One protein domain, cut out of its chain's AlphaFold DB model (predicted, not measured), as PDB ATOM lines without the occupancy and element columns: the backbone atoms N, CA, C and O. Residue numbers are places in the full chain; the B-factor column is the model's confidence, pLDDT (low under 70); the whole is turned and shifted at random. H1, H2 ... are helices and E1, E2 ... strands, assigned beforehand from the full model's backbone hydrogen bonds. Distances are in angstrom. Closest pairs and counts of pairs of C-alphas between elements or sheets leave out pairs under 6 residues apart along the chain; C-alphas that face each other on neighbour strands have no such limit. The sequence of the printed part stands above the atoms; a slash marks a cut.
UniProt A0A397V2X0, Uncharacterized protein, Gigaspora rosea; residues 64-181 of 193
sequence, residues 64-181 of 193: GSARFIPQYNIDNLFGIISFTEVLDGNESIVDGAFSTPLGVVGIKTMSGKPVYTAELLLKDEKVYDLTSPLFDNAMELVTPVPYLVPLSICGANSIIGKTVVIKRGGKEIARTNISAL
ATOM      1  N   GLY A  64      86.616 128.114  74.213       90.25
ATOM      2  CA  GLY A  64      85.691 127.658  75.242       90.25
ATOM      3  C   GLY A  64      85.879 126.176  75.545       90.25
ATOM      4  O   GLY A  64      86.479 125.440  74.767       90.25
ATOM      5  N   SER A  65      85.370 125.729  76.689       92.12
ATOM      6  CA  SER A  65      85.325 124.305  77.012       92.12
ATOM      7  C   SER A  65      84.096 123.922  77.818       92.12
ATOM      8  O   SER A  65      83.630 124.696  78.654       92.12
ATOM      9  N   ALA A  66      83.630 122.698  77.609       91.88
ATOM     10  CA  ALA A  66      82.638 122.024  78.432       91.88
ATOM     11  C   ALA A  66      83.294 120.794  79.070       91.88
ATOM     12  O   ALA A  66      84.007 120.053  78.395       91.88
ATOM     13  N   ARG A  67      83.092 120.587  80.376       91.12
ATOM     14  CA  ARG A  67      83.690 119.466  81.114       91.12
ATOM     15  C   ARG A  67      82.609 118.624  81.771       91.12
ATOM     16  O   ARG A  67      81.783 119.145  82.511       91.12
ATOM     17  N   PHE A  68      82.673 117.322  81.543       90.12
ATOM     18  CA  PHE A  68      81.823 116.320  82.167       90.12
ATOM     19  C   PHE A  68      82.635 115.575  83.216       90.12
ATOM     20  O   PHE A  68      83.671 114.982  82.914       90.12
ATOM     21  N   ILE A  69      82.176 115.649  84.463       88.19
ATOM     22  CA  ILE A  69      82.833 115.016  85.605       88.19
ATOM     23  C   ILE A  69      81.966 113.819  86.025       88.19
ATOM     24  O   ILE A  69      80.762 114.017  86.223       88.19
ATOM     25  N   PRO A  70      82.544 112.612  86.189       85.19
ATOM     26  CA  PRO A  70      81.812 111.379  86.488       85.19
ATOM     27  C   PRO A  70      80.802 111.505  87.627       85.19
ATOM     28  O   PRO A  70      79.666 111.073  87.493       85.19
ATOM     29  N   GLN A  71      81.177 112.196  88.707       84.06
ATOM     30  CA  GLN A  71      80.341 112.370  89.901       84.06
ATOM     31  C   GLN A  71      79.017 113.120  89.663       84.06
ATOM     32  O   GLN A  71      78.162 113.140  90.543       84.06
ATOM     33  N   TYR A  72      78.850 113.756  88.500       82.31
ATOM     34  CA  TYR A  72      77.658 114.527  88.144       82.31
ATOM     35  C   TYR A  72      76.869 113.916  86.981       82.31
ATOM     36  O   TYR A  72      76.035 114.602  86.392       82.31
ATOM     37  N   ASN A  73      77.131 112.661  86.607       85.69
ATOM     38  CA  ASN A  73      76.368 111.999  85.556       85.69
ATOM     39  C   ASN A  73      76.198 110.491  85.780       85.69
ATOM     40  O   ASN A  73      77.036 109.830  86.381       85.69
ATOM     41  N   ILE A  74      75.081 109.963  85.277       83.56
ATOM     42  CA  ILE A  74      74.562 108.622  85.612       83.56
ATOM     43  C   ILE A  74      75.530 107.497  85.211       83.56
ATOM     44  O   ILE A  74      75.582 106.463  85.872       83.56
ATOM     45  N   ASP A  75      76.299 107.702  84.145       86.25
ATOM     46  CA  ASP A  75      77.136 106.667  83.537       86.25
ATOM     47  C   ASP A  75      78.627 106.802  83.896       86.25
ATOM     48  O   ASP A  75      79.463 106.102  83.323       86.25
ATOM     49  N   ASN A  76      78.985 107.683  84.840       86.94
ATOM     50  CA  ASN A  76      80.376 107.977  85.207       86.94
ATOM     51  C   ASN A  76      81.253 108.393  84.009       86.94
ATOM     52  O   ASN A  76      82.455 108.118  83.969       86.94
ATOM     53  N   LEU A  77      80.655 109.062  83.025       87.25
ATOM     54  CA  LEU A  77      81.330 109.589  81.851       87.25
ATOM     55  C   LEU A  77      82.254 110.737  82.273       87.25
ATOM     56  O   LEU A  77      81.822 111.710  82.897       87.25
ATOM     57  N   PHE A  78      83.526 110.637  81.910       88.56
ATOM     58  CA  PHE A  78      84.455 111.758  81.943       88.56
ATOM     59  C   PHE A  78      84.627 112.287  80.527       88.56
ATOM     60  O   PHE A  78      84.810 111.506  79.595       88.56
ATOM     61  N   GLY A  79      84.605 113.601  80.351       87.06
ATOM     62  CA  GLY A  79      84.886 114.159  79.040       87.06
ATOM     63  C   GLY A  79      85.182 115.640  79.047       87.06
ATOM     64  O   GLY A  79      84.760 116.382  79.935       87.06
ATOM     65  N   ILE A  80      85.923 116.071  78.036       88.50
ATOM     66  CA  ILE A  80      86.219 117.473  77.776       88.50
ATOM     67  C   ILE A  80      85.888 117.741  76.318       88.50
ATOM     68  O   ILE A  80      86.310 117.002  75.433       88.50
ATOM     69  N   ILE A  81      85.150 118.818  76.091       89.88
ATOM     70  CA  ILE A  81      84.919 119.385  74.769       89.88
ATOM     71  C   ILE A  81      85.634 120.725  74.726       89.88
ATOM     72  O   ILE A  81      85.452 121.539  75.635       89.88
ATOM     73  N   SER A  82      86.416 120.955  73.683       89.12
ATOM     74  CA  SER A  82      87.077 122.221  73.395       89.12
ATOM     75  C   SER A  82      86.454 122.847  72.158       89.12
ATOM     76  O   SER A  82      86.179 122.164  71.177       89.12
ATOM     77  N   PHE A  83      86.241 124.154  72.221       89.62
ATOM     78  CA  PHE A  83      85.766 124.961  71.109       89.62
ATOM     79  C   PHE A  83      86.819 126.027  70.835       89.62
ATOM     80  O   PHE A  83      87.178 126.759  71.759       89.62
ATOM     81  N   THR A  84      87.298 126.124  69.600       89.19
ATOM     82  CA  THR A  84      88.281 127.136  69.192       89.19
ATOM     83  C   THR A  84      87.750 127.891  67.991       89.19
ATOM     84  O   THR A  84      87.578 127.306  66.929       89.19
ATOM     85  N   GLU A  85      87.483 129.180  68.153       87.00
ATOM     86  CA  GLU A  85      86.983 130.020  67.070       87.00
ATOM     87  C   GLU A  85      88.089 130.290  66.045       87.00
ATOM     88  O   GLU A  85      89.223 130.619  66.402       87.00
ATOM     89  N   VAL A  86      87.757 130.135  64.765       83.50
ATOM     90  CA  VAL A  86      88.645 130.491  63.655       83.50
ATOM     91  C   VAL A  86      88.651 132.016  63.502       83.50
ATOM     92  O   VAL A  86      87.668 132.680  63.822       83.50
ATOM     93  N   LEU A  87      89.754 132.592  63.009       67.94
ATOM     94  CA  LEU A  87      89.971 134.048  62.926       67.94
ATOM     95  C   LEU A  87      88.845 134.837  62.225       67.94
ATOM     96  O   LEU A  87      88.674 136.017  62.525       67.94
ATOM     97  N   ASP A  88      88.064 134.195  61.355       68.19
ATOM     98  CA  ASP A  88      86.940 134.810  60.636       68.19
ATOM     99  C   ASP A  88      85.655 134.948  61.484       68.19
ATOM    100  O   ASP A  88      84.670 135.529  61.029       68.19
ATOM    101  N   GLY A  89      85.647 134.444  62.724       66.06
ATOM    102  CA  GLY A  89      84.635 134.747  63.746       66.06
ATOM    103  C   GLY A  89      83.263 134.075  63.583       66.06
ATOM    104  O   GLY A  89      82.340 134.338  64.351       66.06
ATOM    105  N   ASN A  90      83.100 133.223  62.569       76.62
ATOM    106  CA  ASN A  90      81.814 132.593  62.238       76.62
ATOM    107  C   ASN A  90      81.813 131.072  62.413       76.62
ATOM    108  O   ASN A  90      80.751 130.448  62.400       76.62
ATOM    109  N   GLU A  91      82.991 130.479  62.584       85.44
ATOM    110  CA  GLU A  91      83.171 129.040  62.704       85.44
ATOM    111  C   GLU A  91      84.076 128.715  63.885       85.44
ATOM    112  O   GLU A  91      85.003 129.458  64.217       85.44
ATOM    113  N   SER A  92      83.818 127.568  64.500       86.50
ATOM    114  CA  SER A  92      84.650 127.020  65.559       86.50
ATOM    115  C   SER A  92      85.082 125.609  65.205       86.50
ATOM    116  O   SER A  92      84.300 124.818  64.687       86.50
ATOM    117  N   ILE A  93      86.323 125.284  65.536       87.56
ATOM    118  CA  ILE A  93      86.808 123.912  65.620       87.56
ATOM    119  C   ILE A  93      86.252 123.313  66.912       87.56
ATOM    120  O   ILE A  93      86.373 123.928  67.977       87.56
ATOM    121  N   VAL A  94      85.644 122.131  66.818       86.81
ATOM    122  CA  VAL A  94      85.151 121.375  67.976       86.81
ATOM    123  C   VAL A  94      85.919 120.079  68.112       86.81
ATOM    124  O   VAL A  94      85.856 119.231  67.229       86.81
ATOM    125  N   ASP A  95      86.546 119.912  69.271       84.06
ATOM    126  CA  ASP A  95      87.274 118.701  69.627       84.06
ATOM    127  C   ASP A  95      86.724 118.112  70.923       84.06
ATOM    128  O   ASP A  95      86.479 118.828  71.899       84.06
ATOM    129  N   GLY A  96      86.551 116.794  70.950       82.81
ATOM    130  CA  GLY A  96      86.043 116.055  72.100       82.81
ATOM    131  C   GLY A  96      86.966 114.923  72.512       82.81
ATOM    132  O   GLY A  96      87.472 114.186  71.674       82.81
ATOM    133  N   ALA A  97      87.128 114.736  73.818       83.00
ATOM    134  CA  ALA A  97      87.732 113.540  74.387       83.00
ATOM    135  C   ALA A  97      86.838 113.014  75.507       83.00
ATOM    136  O   ALA A  97      86.514 113.754  76.437       83.00
ATOM    137  N   PHE A  98      86.451 111.742  75.423       84.94
ATOM    138  CA  PHE A  98      85.566 111.090  76.385       84.94
ATOM    139  C   PHE A  98      86.145 109.755  76.849       84.94
ATOM    140  O   PHE A  98      86.830 109.063  76.101       84.94
ATOM    141  N   SER A  99      85.856 109.393  78.095       83.81
ATOM    142  CA  SER A  99      86.251 108.129  78.709       83.81
ATOM    143  C   SER A  99      85.178 107.642  79.684       83.81
ATOM    144  O   SER A  99      84.443 108.437  80.272       83.81
ATOM    145  N   THR A 100      85.099 106.327  79.868       85.62
ATOM    146  CA  THR A 100      84.236 105.669  80.862       85.62
ATOM    147  C   THR A 100      85.065 104.659  81.663       85.62
ATOM    148  O   THR A 100      86.145 104.273  81.209       85.62
ATOM    149  N   PRO A 101      84.580 104.154  82.813       82.81
ATOM    150  CA  PRO A 101      85.241 103.056  83.526       82.81
ATOM    151  C   PRO A 101      85.391 101.774  82.693       82.81
ATOM    152  O   PRO A 101      86.301 100.987  82.928       82.81
ATOM    153  N   LEU A 102      84.523 101.579  81.696       82.00
ATOM    154  CA  LEU A 102      84.600 100.476  80.734       82.00
ATOM    155  C   LEU A 102      85.518 100.812  79.544       82.00
ATOM    156  O   LEU A 102      85.587 100.069  78.570       82.00
ATOM    157  N   GLY A 103      86.206 101.953  79.588       80.25
ATOM    158  CA  GLY A 103      87.003 102.478  78.494       80.25
ATOM    159  C   GLY A 103      86.160 102.736  77.248       80.25
ATOM    160  O   GLY A 103      85.044 103.259  77.302       80.25
ATOM    161  N   VAL A 104      86.719 102.354  76.108       75.62
ATOM    162  CA  VAL A 104      86.150 102.563  74.778       75.62
ATOM    163  C   VAL A 104      84.826 101.829  74.558       75.62
ATOM    164  O   VAL A 104      83.921 102.378  73.931       75.62
ATOM    165  N   VAL A 105      84.690 100.602  75.073       80.81
ATOM    166  CA  VAL A 105      83.479  99.790  74.857       80.81
ATOM    167  C   VAL A 105      82.256 100.374  75.570       80.81
ATOM    168  O   VAL A 105      81.127 100.019  75.252       80.81
ATOM    169  N   GLY A 106      82.474 101.298  76.513       83.56
ATOM    170  CA  GLY A 106      81.407 102.101  77.104       83.56
ATOM    171  C   GLY A 106      80.938 103.262  76.220       83.56
ATOM    172  O   GLY A 106      79.861 103.789  76.460       83.56
ATOM    173  N   ILE A 107      81.713 103.662  75.205       85.19
ATOM    174  CA  ILE A 107      81.439 104.831  74.346       85.19
ATOM    175  C   ILE A 107      80.934 104.411  72.966       85.19
ATOM    176  O   ILE A 107      80.084 105.093  72.390       85.19
ATOM    177  N   LYS A 108      81.432 103.289  72.434       86.31
ATOM    178  CA  LYS A 108      81.022 102.739  71.139       86.31
ATOM    179  C   LYS A 108      80.585 101.287  71.262       86.31
ATOM    180  O   LYS A 108      81.158 100.505  72.016       86.31
ATOM    181  N   THR A 109      79.591 100.916  70.463       85.88
ATOM    182  CA  THR A 109      79.193  99.519  70.282       85.88
ATOM    183  C   THR A 109      80.290  98.732  69.558       85.88
ATOM    184  O   THR A 109      81.162  99.307  68.906       85.88
ATOM    185  N   MET A 110      80.202  97.396  69.569       82.50
ATOM    186  CA  MET A 110      81.090  96.541  68.761       82.50
ATOM    187  C   MET A 110      81.025  96.840  67.254       82.50
ATOM    188  O   MET A 110      81.972  96.559  66.531       82.50
ATOM    189  N   SER A 111      79.920  97.420  66.777       84.50
ATOM    190  CA  SER A 111      79.746  97.864  65.389       84.50
ATOM    191  C   SER A 111      80.299  99.268  65.111       84.50
ATOM    192  O   SER A 111      80.093  99.792  64.020       84.50
ATOM    193  N   GLY A 112      80.967  99.895  66.085       81.81
ATOM    194  CA  GLY A 112      81.583 101.215  65.952       81.81
ATOM    195  C   GLY A 112      80.616 102.395  66.080       81.81
ATOM    196  O   GLY A 112      81.045 103.537  65.928       81.81
ATOM    197  N   LYS A 113      79.333 102.155  66.380       86.31
ATOM    198  CA  LYS A 113      78.339 103.225  66.540       86.31
ATOM    199  C   LYS A 113      78.458 103.875  67.923       86.31
ATOM    200  O   LYS A 113      78.601 103.141  68.905       86.31
ATOM    201  N   PRO A 114      78.348 105.211  68.033       88.38
ATOM    202  CA  PRO A 114      78.270 105.886  69.324       88.38
ATOM    203  C   PRO A 114      77.118 105.356  70.189       88.38
ATOM    204  O   PRO A 114      75.994 105.193  69.717       88.38
ATOM    205  N   VAL A 115      77.395 105.115  71.470       90.69
ATOM    206  CA  VAL A 115      76.379 104.821  72.500       90.69
ATOM    207  C   VAL A 115      75.659 106.104  72.933       90.69
ATOM    208  O   VAL A 115      74.501 106.070  73.358       90.69
ATOM    209  N   TYR A 116      76.350 107.236  72.804       92.06
ATOM    210  CA  TYR A 116      75.913 108.548  73.257       92.06
ATOM    211  C   TYR A 116      75.678 109.503  72.092       92.06
ATOM    212  O   TYR A 116      76.335 109.415  71.057       92.06
ATOM    213  N   THR A 117      74.777 110.457  72.306       93.62
ATOM    214  CA  THR A 117      74.630 111.647  71.463       93.62
ATOM    215  C   THR A 117      74.950 112.900  72.268       93.62
ATOM    216  O   THR A 117      74.849 112.898  73.499       93.62
ATOM    217  N   ALA A 118      75.351 113.966  71.580       93.69
ATOM    218  CA  ALA A 118      75.664 115.249  72.194       93.69
ATOM    219  C   ALA A 118      74.922 116.387  71.500       93.69
ATOM    220  O   ALA A 118      74.872 116.459  70.275       93.69
ATOM    221  N   GLU A 119      74.369 117.303  72.287       95.81
ATOM    222  CA  GLU A 119      73.554 118.405  71.784       95.81
ATOM    223  C   GLU A 119      73.961 119.715  72.445       95.81
ATOM    224  O   GLU A 119      74.177 119.771  73.658       95.81
ATOM    225  N   LEU A 120      74.036 120.778  71.646       94.56
ATOM    226  CA  LEU A 120      74.122 122.142  72.147       94.56
ATOM    227  C   LEU A 120      72.710 122.700  72.290       94.56
ATOM    228  O   LEU A 120      71.935 122.678  71.328       94.56
ATOM    229  N   LEU A 121      72.403 123.237  73.466       92.12
ATOM    230  CA  LEU A 121      71.109 123.820  73.783       92.12
ATOM    231  C   LEU A 121      71.204 125.334  73.989       92.12
ATOM    232  O   LEU A 121      72.133 125.843  74.626       92.12
ATOM    233  N   LEU A 122      70.183 126.044  73.516       87.38
ATOM    234  CA  LEU A 122      69.894 127.426  73.879       87.38
ATOM    235  C   LEU A 122      68.532 127.454  74.568       87.38
ATOM    236  O   LEU A 122      67.531 127.167  73.929       87.38
ATOM    237  N   LYS A 123      68.494 127.801  75.862       85.94
ATOM    238  CA  LYS A 123      67.247 127.797  76.655       85.94
ATOM    239  C   LYS A 123      66.469 126.474  76.511       85.94
ATOM    240  O   LYS A 123      65.276 126.478  76.247       85.94
ATOM    241  N   ASP A 124      67.187 125.360  76.637       84.94
ATOM    242  CA  ASP A 124      66.675 123.985  76.536       84.94
ATOM    243  C   ASP A 124      66.165 123.542  75.147       84.94
ATOM    244  O   ASP A 124      65.779 122.387  74.972       84.94
ATOM    245  N   GLU A 125      66.271 124.392  74.122       89.38
ATOM    246  CA  GLU A 125      66.029 124.014  72.727       89.38
ATOM    247  C   GLU A 125      67.328 123.586  72.037       89.38
ATOM    248  O   GLU A 125      68.364 124.248  72.157       89.38
ATOM    249  N   LYS A 126      67.283 122.478  71.287       92.19
ATOM    250  CA  LYS A 126      68.429 121.992  70.506       92.19
ATOM    251  C   LYS A 126      68.741 122.969  69.378       92.19
ATOM    252  O   LYS A 126      67.931 123.153  68.477       92.19
ATOM    253  N   VAL A 127      69.951 123.520  69.397       91.19
ATOM    254  CA  VAL A 127      70.450 124.419  68.345       91.19
ATOM    255  C   VAL A 127      71.531 123.784  67.479       91.19
ATOM    256  O   VAL A 127      71.742 124.232  66.356       91.19
ATOM    257  N   TYR A 128      72.222 122.753  67.973       91.38
ATOM    258  CA  TYR A 128      73.252 122.064  67.198       91.38
ATOM    259  C   TYR A 128      73.451 120.617  67.662       91.38
ATOM    260  O   TYR A 128      73.314 120.317  68.852       91.38
ATOM    261  N   ASP A 129      73.785 119.722  66.730       92.38
ATOM    262  CA  ASP A 129      74.165 118.337  67.021       92.38
ATOM    263  C   ASP A 129      75.690 118.206  67.051       92.38
ATOM    264  O   ASP A 129      76.369 118.467  66.063       92.38
ATOM    265  N   LEU A 130      76.228 117.820  68.203       90.38
ATOM    266  CA  LEU A 130      77.659 117.650  68.433       90.38
ATOM    267  C   LEU A 130      78.066 116.168  68.421       90.38
ATOM    268  O   LEU A 130      79.203 115.848  68.741       90.38
ATOM    269  N   THR A 131      77.171 115.240  68.084       89.38
ATOM    270  CA  THR A 131      77.438 113.799  68.213       89.38
ATOM    271  C   THR A 131      78.630 113.365  67.372       89.38
ATOM    272  O   THR A 131      79.584 112.801  67.908       89.38
ATOM    273  N   SER A 132      78.609 113.678  66.079       83.88
ATOM    274  CA  SER A 132      79.680 113.307  65.158       83.88
ATOM    275  C   SER A 132      81.052 113.875  65.532       83.88
ATOM    276  O   SER A 132      81.976 113.078  65.697       83.88
ATOM    277  N   PRO A 133      81.218 115.197  65.754       80.50
ATOM    278  CA  PRO A 133      82.527 115.752  66.102       80.50
ATOM    279  C   PRO A 133      83.090 115.224  67.432       80.50
ATOM    280  O   PRO A 133      84.293 115.315  67.657       80.50
ATOM    281  N   LEU A 134      82.257 114.661  68.316       85.50
ATOM    282  CA  LEU A 134      82.692 114.183  69.631       85.50
ATOM    283  C   LEU A 134      82.873 112.666  69.723       85.50
ATOM    284  O   LEU A 134      83.781 112.206  70.414       85.50
ATOM    285  N   PHE A 135      82.006 111.882  69.079       83.06
ATOM    286  CA  PHE A 135      81.934 110.437  69.302       83.06
ATOM    287  C   PHE A 135      82.268 109.590  68.082       83.06
ATOM    288  O   PHE A 135      82.730 108.462  68.273       83.06
ATOM    289  N   ASP A 136      82.122 110.099  66.855       76.38
ATOM    290  CA  ASP A 136      82.434 109.299  65.662       76.38
ATOM    291  C   ASP A 136      83.923 108.932  65.617       76.38
ATOM    292  O   ASP A 136      84.262 107.843  65.160       76.38
ATOM    293  N   ASN A 137      84.795 109.733  66.241       63.84
ATOM    294  CA  ASN A 137      86.249 109.526  66.242       63.84
ATOM    295  C   ASN A 137      86.854 109.212  67.619       63.84
ATOM    296  O   ASN A 137      88.068 109.109  67.735       63.84
ATOM    297  N   ALA A 138      86.049 108.987  68.664       63.78
ATOM    298  CA  ALA A 138      86.522 108.843  70.056       63.78
ATOM    299  C   ALA A 138      87.517 107.680  70.335       63.78
ATOM    300  O   ALA A 138      87.956 107.507  71.469       63.78
ATOM    301  N   MET A 139      87.868 106.870  69.331       57.47
ATOM    302  CA  MET A 139      88.857 105.782  69.404       57.47
ATOM    303  C   MET A 139      90.061 105.968  68.482       57.47
ATOM    304  O   MET A 139      91.072 105.287  68.649       57.47
ATOM    305  N   GLU A 140      89.941 106.823  67.474       53.97
ATOM    306  CA  GLU A 140      90.998 107.022  66.501       53.97
ATOM    307  C   GLU A 140      91.940 108.057  67.111       53.97
ATOM    308  O   GLU A 140      91.658 109.247  67.122       53.97
ATOM    309  N   LEU A 141      93.080 107.612  67.654       49.12
ATOM    310  CA  LEU A 141      94.176 108.484  68.125       49.12
ATOM    311  C   LEU A 141      94.814 109.313  66.987       49.12
ATOM    312  O   LEU A 141      95.882 109.900  67.149       49.12
ATOM    313  N   VAL A 142      94.185 109.322  65.818       44.34
ATOM    314  CA  VAL A 142      94.533 110.112  64.656       44.34
ATOM    315  C   VAL A 142      93.637 111.335  64.723       44.34
ATOM    316  O   VAL A 142      92.428 111.204  64.571       44.34
ATOM    317  N   THR A 143      94.213 112.513  64.973       44.81
ATOM    318  CA  THR A 143      93.505 113.791  64.809       44.81
ATOM    319  C   THR A 143      92.940 113.835  63.391       44.81
ATOM    320  O   THR A 143      93.732 113.963  62.449       44.81
ATOM    321  N   PRO A 144      91.617 113.692  63.200       58.66
ATOM    322  CA  PRO A 144      91.034 113.836  61.886       58.66
ATOM    323  C   PRO A 144      91.094 115.311  61.496       58.66
ATOM    324  O   PRO A 144      91.438 116.189  62.293       58.66
ATOM    325  N   VAL A 145      90.736 115.574  60.245       59.66
ATOM    326  CA  VAL A 145      90.442 116.922  59.761       59.66
ATOM    327  C   VAL A 145      89.576 117.650  60.805       59.66
ATOM    328  O   VAL A 145      88.571 117.079  61.236       59.66
ATOM    329  N   PRO A 146      89.960 118.863  61.247       67.19
ATOM    330  CA  PRO A 146      89.224 119.587  62.274       67.19
ATOM    331  C   PRO A 146      87.755 119.745  61.872       67.19
ATOM    332  O   PRO A 146      87.452 120.161  60.751       67.19
ATOM    333  N   TYR A 147      86.842 119.419  62.789       76.25
ATOM    334  CA  TYR A 147      85.412 119.607  62.566       76.25
ATOM    335  C   TYR A 147      85.073 121.081  62.751       76.25
ATOM    336  O   TYR A 147      84.960 121.571  63.876       76.25
ATOM    337  N   LEU A 148      84.920 121.777  61.628       81.88
ATOM    338  CA  LEU A 148      84.407 123.137  61.597       81.88
ATOM    339  C   LEU A 148      82.890 123.110  61.732       81.88
ATOM    340  O   LEU A 148      82.188 122.437  60.977       81.88
ATOM    341  N   VAL A 149      82.392 123.855  62.710       83.88
ATOM    342  CA  VAL A 149      80.961 124.034  62.946       83.88
ATOM    343  C   VAL A 149      80.624 125.526  62.917       83.88
ATOM    344  O   VAL A 149      81.440 126.332  63.376       83.88
ATOM    345  N   PRO A 150      79.428 125.920  62.442       87.69
ATOM    346  CA  PRO A 150      78.989 127.316  62.377       87.69
ATOM    347  C   PRO A 150      78.565 127.829  63.764       87.69
ATOM    348  O   PRO A 150      77.413 128.192  64.006       87.69
ATOM    349  N   LEU A 151      79.494 127.790  64.717       88.31
ATOM    350  CA  LEU A 151      79.353 128.304  66.071       88.31
ATOM    351  C   LEU A 151      80.430 129.363  66.300       88.31
ATOM    352  O   LEU A 151      81.558 129.219  65.838       88.31
ATOM    353  N   SER A 152      80.097 130.388  67.076       89.06
ATOM    354  CA  SER A 152      81.035 131.444  67.458       89.06
ATOM    355  C   SER A 152      81.182 131.491  68.979       89.06
ATOM    356  O   SER A 152      80.225 131.236  69.720       89.06
ATOM    357  N   ILE A 153      82.391 131.779  69.459       87.56
ATOM    358  CA  ILE A 153      82.690 132.036  70.873       87.56
ATOM    359  C   ILE A 153      82.535 133.533  71.163       87.56
ATOM    360  O   ILE A 153      82.183 133.914  72.282       87.56
ATOM    361  N   CYS A 154      82.727 134.374  70.155       83.31
ATOM    362  CA  CYS A 154      82.662 135.816  70.220       83.31
ATOM    363  C   CYS A 154      81.354 136.400  69.667       83.31
ATOM    364  O   CYS A 154      80.497 135.730  69.103       83.31
ATOM    365  N   GLY A 155      81.138 137.694  69.909       79.81
ATOM    366  CA  GLY A 155      79.968 138.403  69.391       79.81
ATOM    367  C   GLY A 155      78.622 137.995  70.011       79.81
ATOM    368  O   GLY A 155      78.540 137.332  71.046       79.81
ATOM    369  N   ALA A 156      77.538 138.455  69.382       81.62
ATOM    370  CA  ALA A 156      76.178 138.359  69.924       81.62
ATOM    371  C   ALA A 156      75.629 136.922  69.984       81.62
ATOM    372  O   ALA A 156      74.777 136.623  70.816       81.62
ATOM    373  N   ASN A 157      76.137 136.028  69.131       83.19
ATOM    374  CA  ASN A 157      75.673 134.642  69.025       83.19
ATOM    375  C   ASN A 157      76.548 133.644  69.799       83.19
ATOM    376  O   ASN A 157      76.361 132.431  69.645       83.19
ATOM    377  N   SER A 158      77.452 134.156  70.643       87.56
ATOM    378  CA  SER A 158      78.407 133.390  71.443       87.56
ATOM    379  C   SER A 158      77.785 132.146  72.076       87.56
ATOM    380  O   SER A 158      76.713 132.201  72.680       87.56
ATOM    381  N   ILE A 159      78.473 131.010  71.967       90.69
ATOM    382  CA  ILE A 159      78.092 129.772  72.656       90.69
ATOM    383  C   ILE A 159      78.546 129.729  74.120       90.69
ATOM    384  O   ILE A 159      78.204 128.791  74.837       90.69
ATOM    385  N   ILE A 160      79.294 130.728  74.598       90.50
ATOM    386  CA  ILE A 160      79.690 130.800  76.006       90.50
ATOM    387  C   ILE A 160      78.447 130.914  76.890       90.50
ATOM    388  O   ILE A 160      77.538 131.696  76.630       90.50
ATOM    389  N   GLY A 161      78.411 130.111  77.952       88.00
ATOM    390  CA  GLY A 161      77.272 130.016  78.860       88.00
ATOM    391  C   GLY A 161      76.117 129.159  78.337       88.00
ATOM    392  O   GLY A 161      75.231 128.838  79.128       88.00
ATOM    393  N   LYS A 162      76.127 128.736  77.063       92.19
ATOM    394  CA  LYS A 162      75.170 127.745  76.548       92.19
ATOM    395  C   LYS A 162      75.466 126.360  77.119       92.19
ATOM    396  O   LYS A 162      76.569 126.090  77.606       92.19
ATOM    397  N   THR A 163      74.473 125.482  77.046       94.94
ATOM    398  CA  THR A 163      74.513 124.161  77.678       94.94
ATOM    399  C   THR A 163      74.834 123.091  76.649       94.94
ATOM    400  O   THR A 163      74.195 123.037  75.604       94.94
ATOM    401  N   VAL A 164      75.770 122.199  76.964       95.44
ATOM    402  CA  VAL A 164      75.941 120.930  76.254       95.44
ATOM    403  C   VAL A 164      75.312 119.817  77.076       95.44
ATOM    404  O   VAL A 164      75.558 119.710  78.281       95.44
ATOM    405  N   VAL A 165      74.527 118.977  76.412       95.19
ATOM    406  CA  VAL A 165      73.873 117.811  77.003       95.19
ATOM    407  C   VAL A 165      74.355 116.545  76.311       95.19
ATOM    408  O   VAL A 165      74.429 116.494  75.085       95.19
ATOM    409  N   ILE A 166      74.651 115.517  77.106       94.19
ATOM    410  CA  ILE A 166      74.912 114.159  76.624       94.19
ATOM    411  C   ILE A 166      73.683 113.302  76.898       94.19
ATOM    412  O   ILE A 166      73.135 113.316  78.007       94.19
ATOM    413  N   LYS A 167      73.261 112.534  75.893       94.94
ATOM    414  CA  LYS A 167      72.108 111.637  75.976       94.94
ATOM    415  C   LYS A 167      72.499 110.198  75.659       94.94
ATOM    416  O   LYS A 167      73.371 109.948  74.833       94.94
ATOM    417  N   ARG A 168      71.798 109.245  76.279       92.38
ATOM    418  CA  ARG A 168      71.838 107.811  75.951       92.38
ATOM    419  C   ARG A 168      70.423 107.336  75.652       92.38
ATOM    420  O   ARG A 168      69.547 107.458  76.505       92.38
ATOM    421  N   GLY A 169      70.187 106.819  74.446       90.06
ATOM    422  CA  GLY A 169      68.847 106.385  74.024       90.06
ATOM    423  C   GLY A 169      67.790 107.497  74.126       90.06
ATOM    424  O   GLY A 169      66.661 107.236  74.524       90.06
ATOM    425  N   GLY A 170      68.181 108.750  73.863       91.12
ATOM    426  CA  GLY A 170      67.312 109.929  73.964       91.12
ATOM    427  C   GLY A 170      67.155 110.519  75.372       91.12
ATOM    428  O   GLY A 170      66.684 111.647  75.498       91.12
ATOM    429  N   LYS A 171      67.593 109.820  76.426       93.69
ATOM    430  CA  LYS A 171      67.545 110.324  77.806       93.69
ATOM    431  C   LYS A 171      68.801 111.122  78.144       93.69
ATOM    432  O   LYS A 171      69.905 110.620  77.955       93.69
ATOM    433  N   GLU A 172      68.632 112.325  78.690       93.38
ATOM    434  CA  GLU A 172      69.729 113.121  79.256       93.38
ATOM    435  C   GLU A 172      70.399 112.381  80.420       93.38
ATOM    436  O   GLU A 172      69.734 111.911  81.347       93.38
ATOM    437  N   ILE A 173      71.725 112.265  80.345       93.31
ATOM    438  CA  ILE A 173      72.548 111.631  81.381       93.31
ATOM    439  C   ILE A 173      73.525 112.603  82.034       93.31
ATOM    440  O   ILE A 173      73.932 112.369  83.170       93.31
ATOM    441  N   ALA A 174      73.913 113.662  81.319       92.00
ATOM    442  CA  ALA A 174      74.897 114.634  81.758       92.00
ATOM    443  C   ALA A 174      74.631 115.989  81.102       92.00
ATOM    444  O   ALA A 174      74.284 116.049  79.920       92.00
ATOM    445  N   ARG A 175      74.885 117.071  81.840       94.00
ATOM    446  CA  ARG A 175      74.807 118.440  81.324       94.00
ATOM    447  C   ARG A 175      75.914 119.307  81.892       94.00
ATOM    448  O   ARG A 175      76.291 119.157  83.052       94.00
ATOM    449  N   THR A 176      76.403 120.244  81.094       93.75
ATOM    450  CA  THR A 176      77.347 121.263  81.557       93.75
ATOM    451  C   THR A 176      77.255 122.511  80.696       93.75
ATOM    452  O   THR A 176      76.894 122.446  79.523       93.75
ATOM    453  N   ASN A 177      77.652 123.647  81.257       92.81
ATOM    454  CA  ASN A 177      77.751 124.892  80.508       92.81
ATOM    455  C   ASN A 177      79.131 125.027  79.860       92.81
ATOM    456  O   ASN A 177      80.143 124.580  80.414       92.81
ATOM    457  N   ILE A 178      79.176 125.691  78.706       91.44
ATOM    458  CA  ILE A 178      80.422 126.062  78.038       91.44
ATOM    459  C   ILE A 178      81.028 127.255  78.772       91.44
ATOM    460  O   ILE A 178      80.432 128.326  78.878       91.44
ATOM    461  N   SER A 179      82.245 127.073  79.267       90.19
ATOM    462  CA  SER A 179      83.016 128.103  79.954       90.19
ATOM    463  C   SER A 179      84.101 128.652  79.043       90.19
ATOM    464  O   SER A 179      84.808 127.893  78.385       90.19
ATOM    465  N   ALA A 180      84.284 129.970  79.039       86.00
ATOM    466  CA  ALA A 180      85.313 130.600  78.224       86.00
ATOM    467  C   ALA A 180      86.710 130.361  78.822       86.00
ATOM    468  O   ALA A 180      86.998 130.795  79.947       86.00
ATOM    469  N   LEU A 181      87.599 129.728  78.059       78.25
ATOM    470  CA  LEU A 181      88.980 129.488  78.466       78.25
ATOM    471  C   LEU A 181      89.755 130.806  78.429       78.25
ATOM    472  O   LEU A 181      89.592 131.617  77.521       78.25
TER     473      LEU A 181
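What this domain is: This is residues 64 to 181 of the 193 residues of an uncharacterized protein of Gigaspora rosea (UniProt A0A397V2X0). Two antiparallel sheets face each other as a sandwich with crossed strands: strongly twisted E5-E4-E6-E7 and the smaller E1-E2-E3. H2 bridges E4 and E3, while E1 and E7 come near each other at another side. The 118 printed residues, with two named helices and seven named strands in the order E1 E2 E3 H1 E4 E5 H2 E6 E7, are mostly strand by class, with under half in named elements. The whole is compact, radius of gyration of the C-alphas 13.7 A, spanning 40 by 31 by 22 A.

Where its parts are: The larger sheet has E4, residues 116 to 122, 19.8 A; E5, 125 to 129; E6, 163 to 168, 16.7 A; and E7, 171 to 177, 18.0 A, ending at C-alpha 177 (77.751, 124.892, 80.508). The other has E1, 64 to 68, from C-alpha 64 (85.691, 127.658, 75.242); E2, 78 to 85, 23.7 A; and E3, 92 to 99, 23.1 A. H1 is 103 to 106, H2 131 to 136.

How they stand to each other: Within hydrogen-bond range are N 119 and O 165 of E4 and E6, 2.9 A; N 120 and O 128 of hairpin E4 and E5, 2.9 A; and N 166 and O 174 of hairpin E6 and E7, 2.9 A. E1 E2 E3 is a meander, successive antiparallel neighbours, with N 66 and O 81 at 2.9 A and N 82 and O 95 at 2.8 A. The sheets' facing parts are 10.2 A centre to centre, their strands at 46 degrees. E5, H2, E6 form a split strand-helix-strand unit, E4 between its strands, with a right-handed crossover. The closest C-alphas of H2 and E3, Leu 134 and Gly 96, and of H2 and E4, Thr 131 and Ala 118, are each 4.6 A apart. Every O i to N i+4 pair in H2 is within range; H1 is too short for one. H1 is on neither sheet, only just so for E1 E2 E3, with 4 pairs of C-alphas within 10 A.

The domain as a whole: The farthest C-alphas, Met 110 and Ala 156, are 42.1 A apart. The printed part has no cut. H2 to E6 is a long link of 26 residues. Residues 87 to 89 and 137 to 146 have pLDDT under 70.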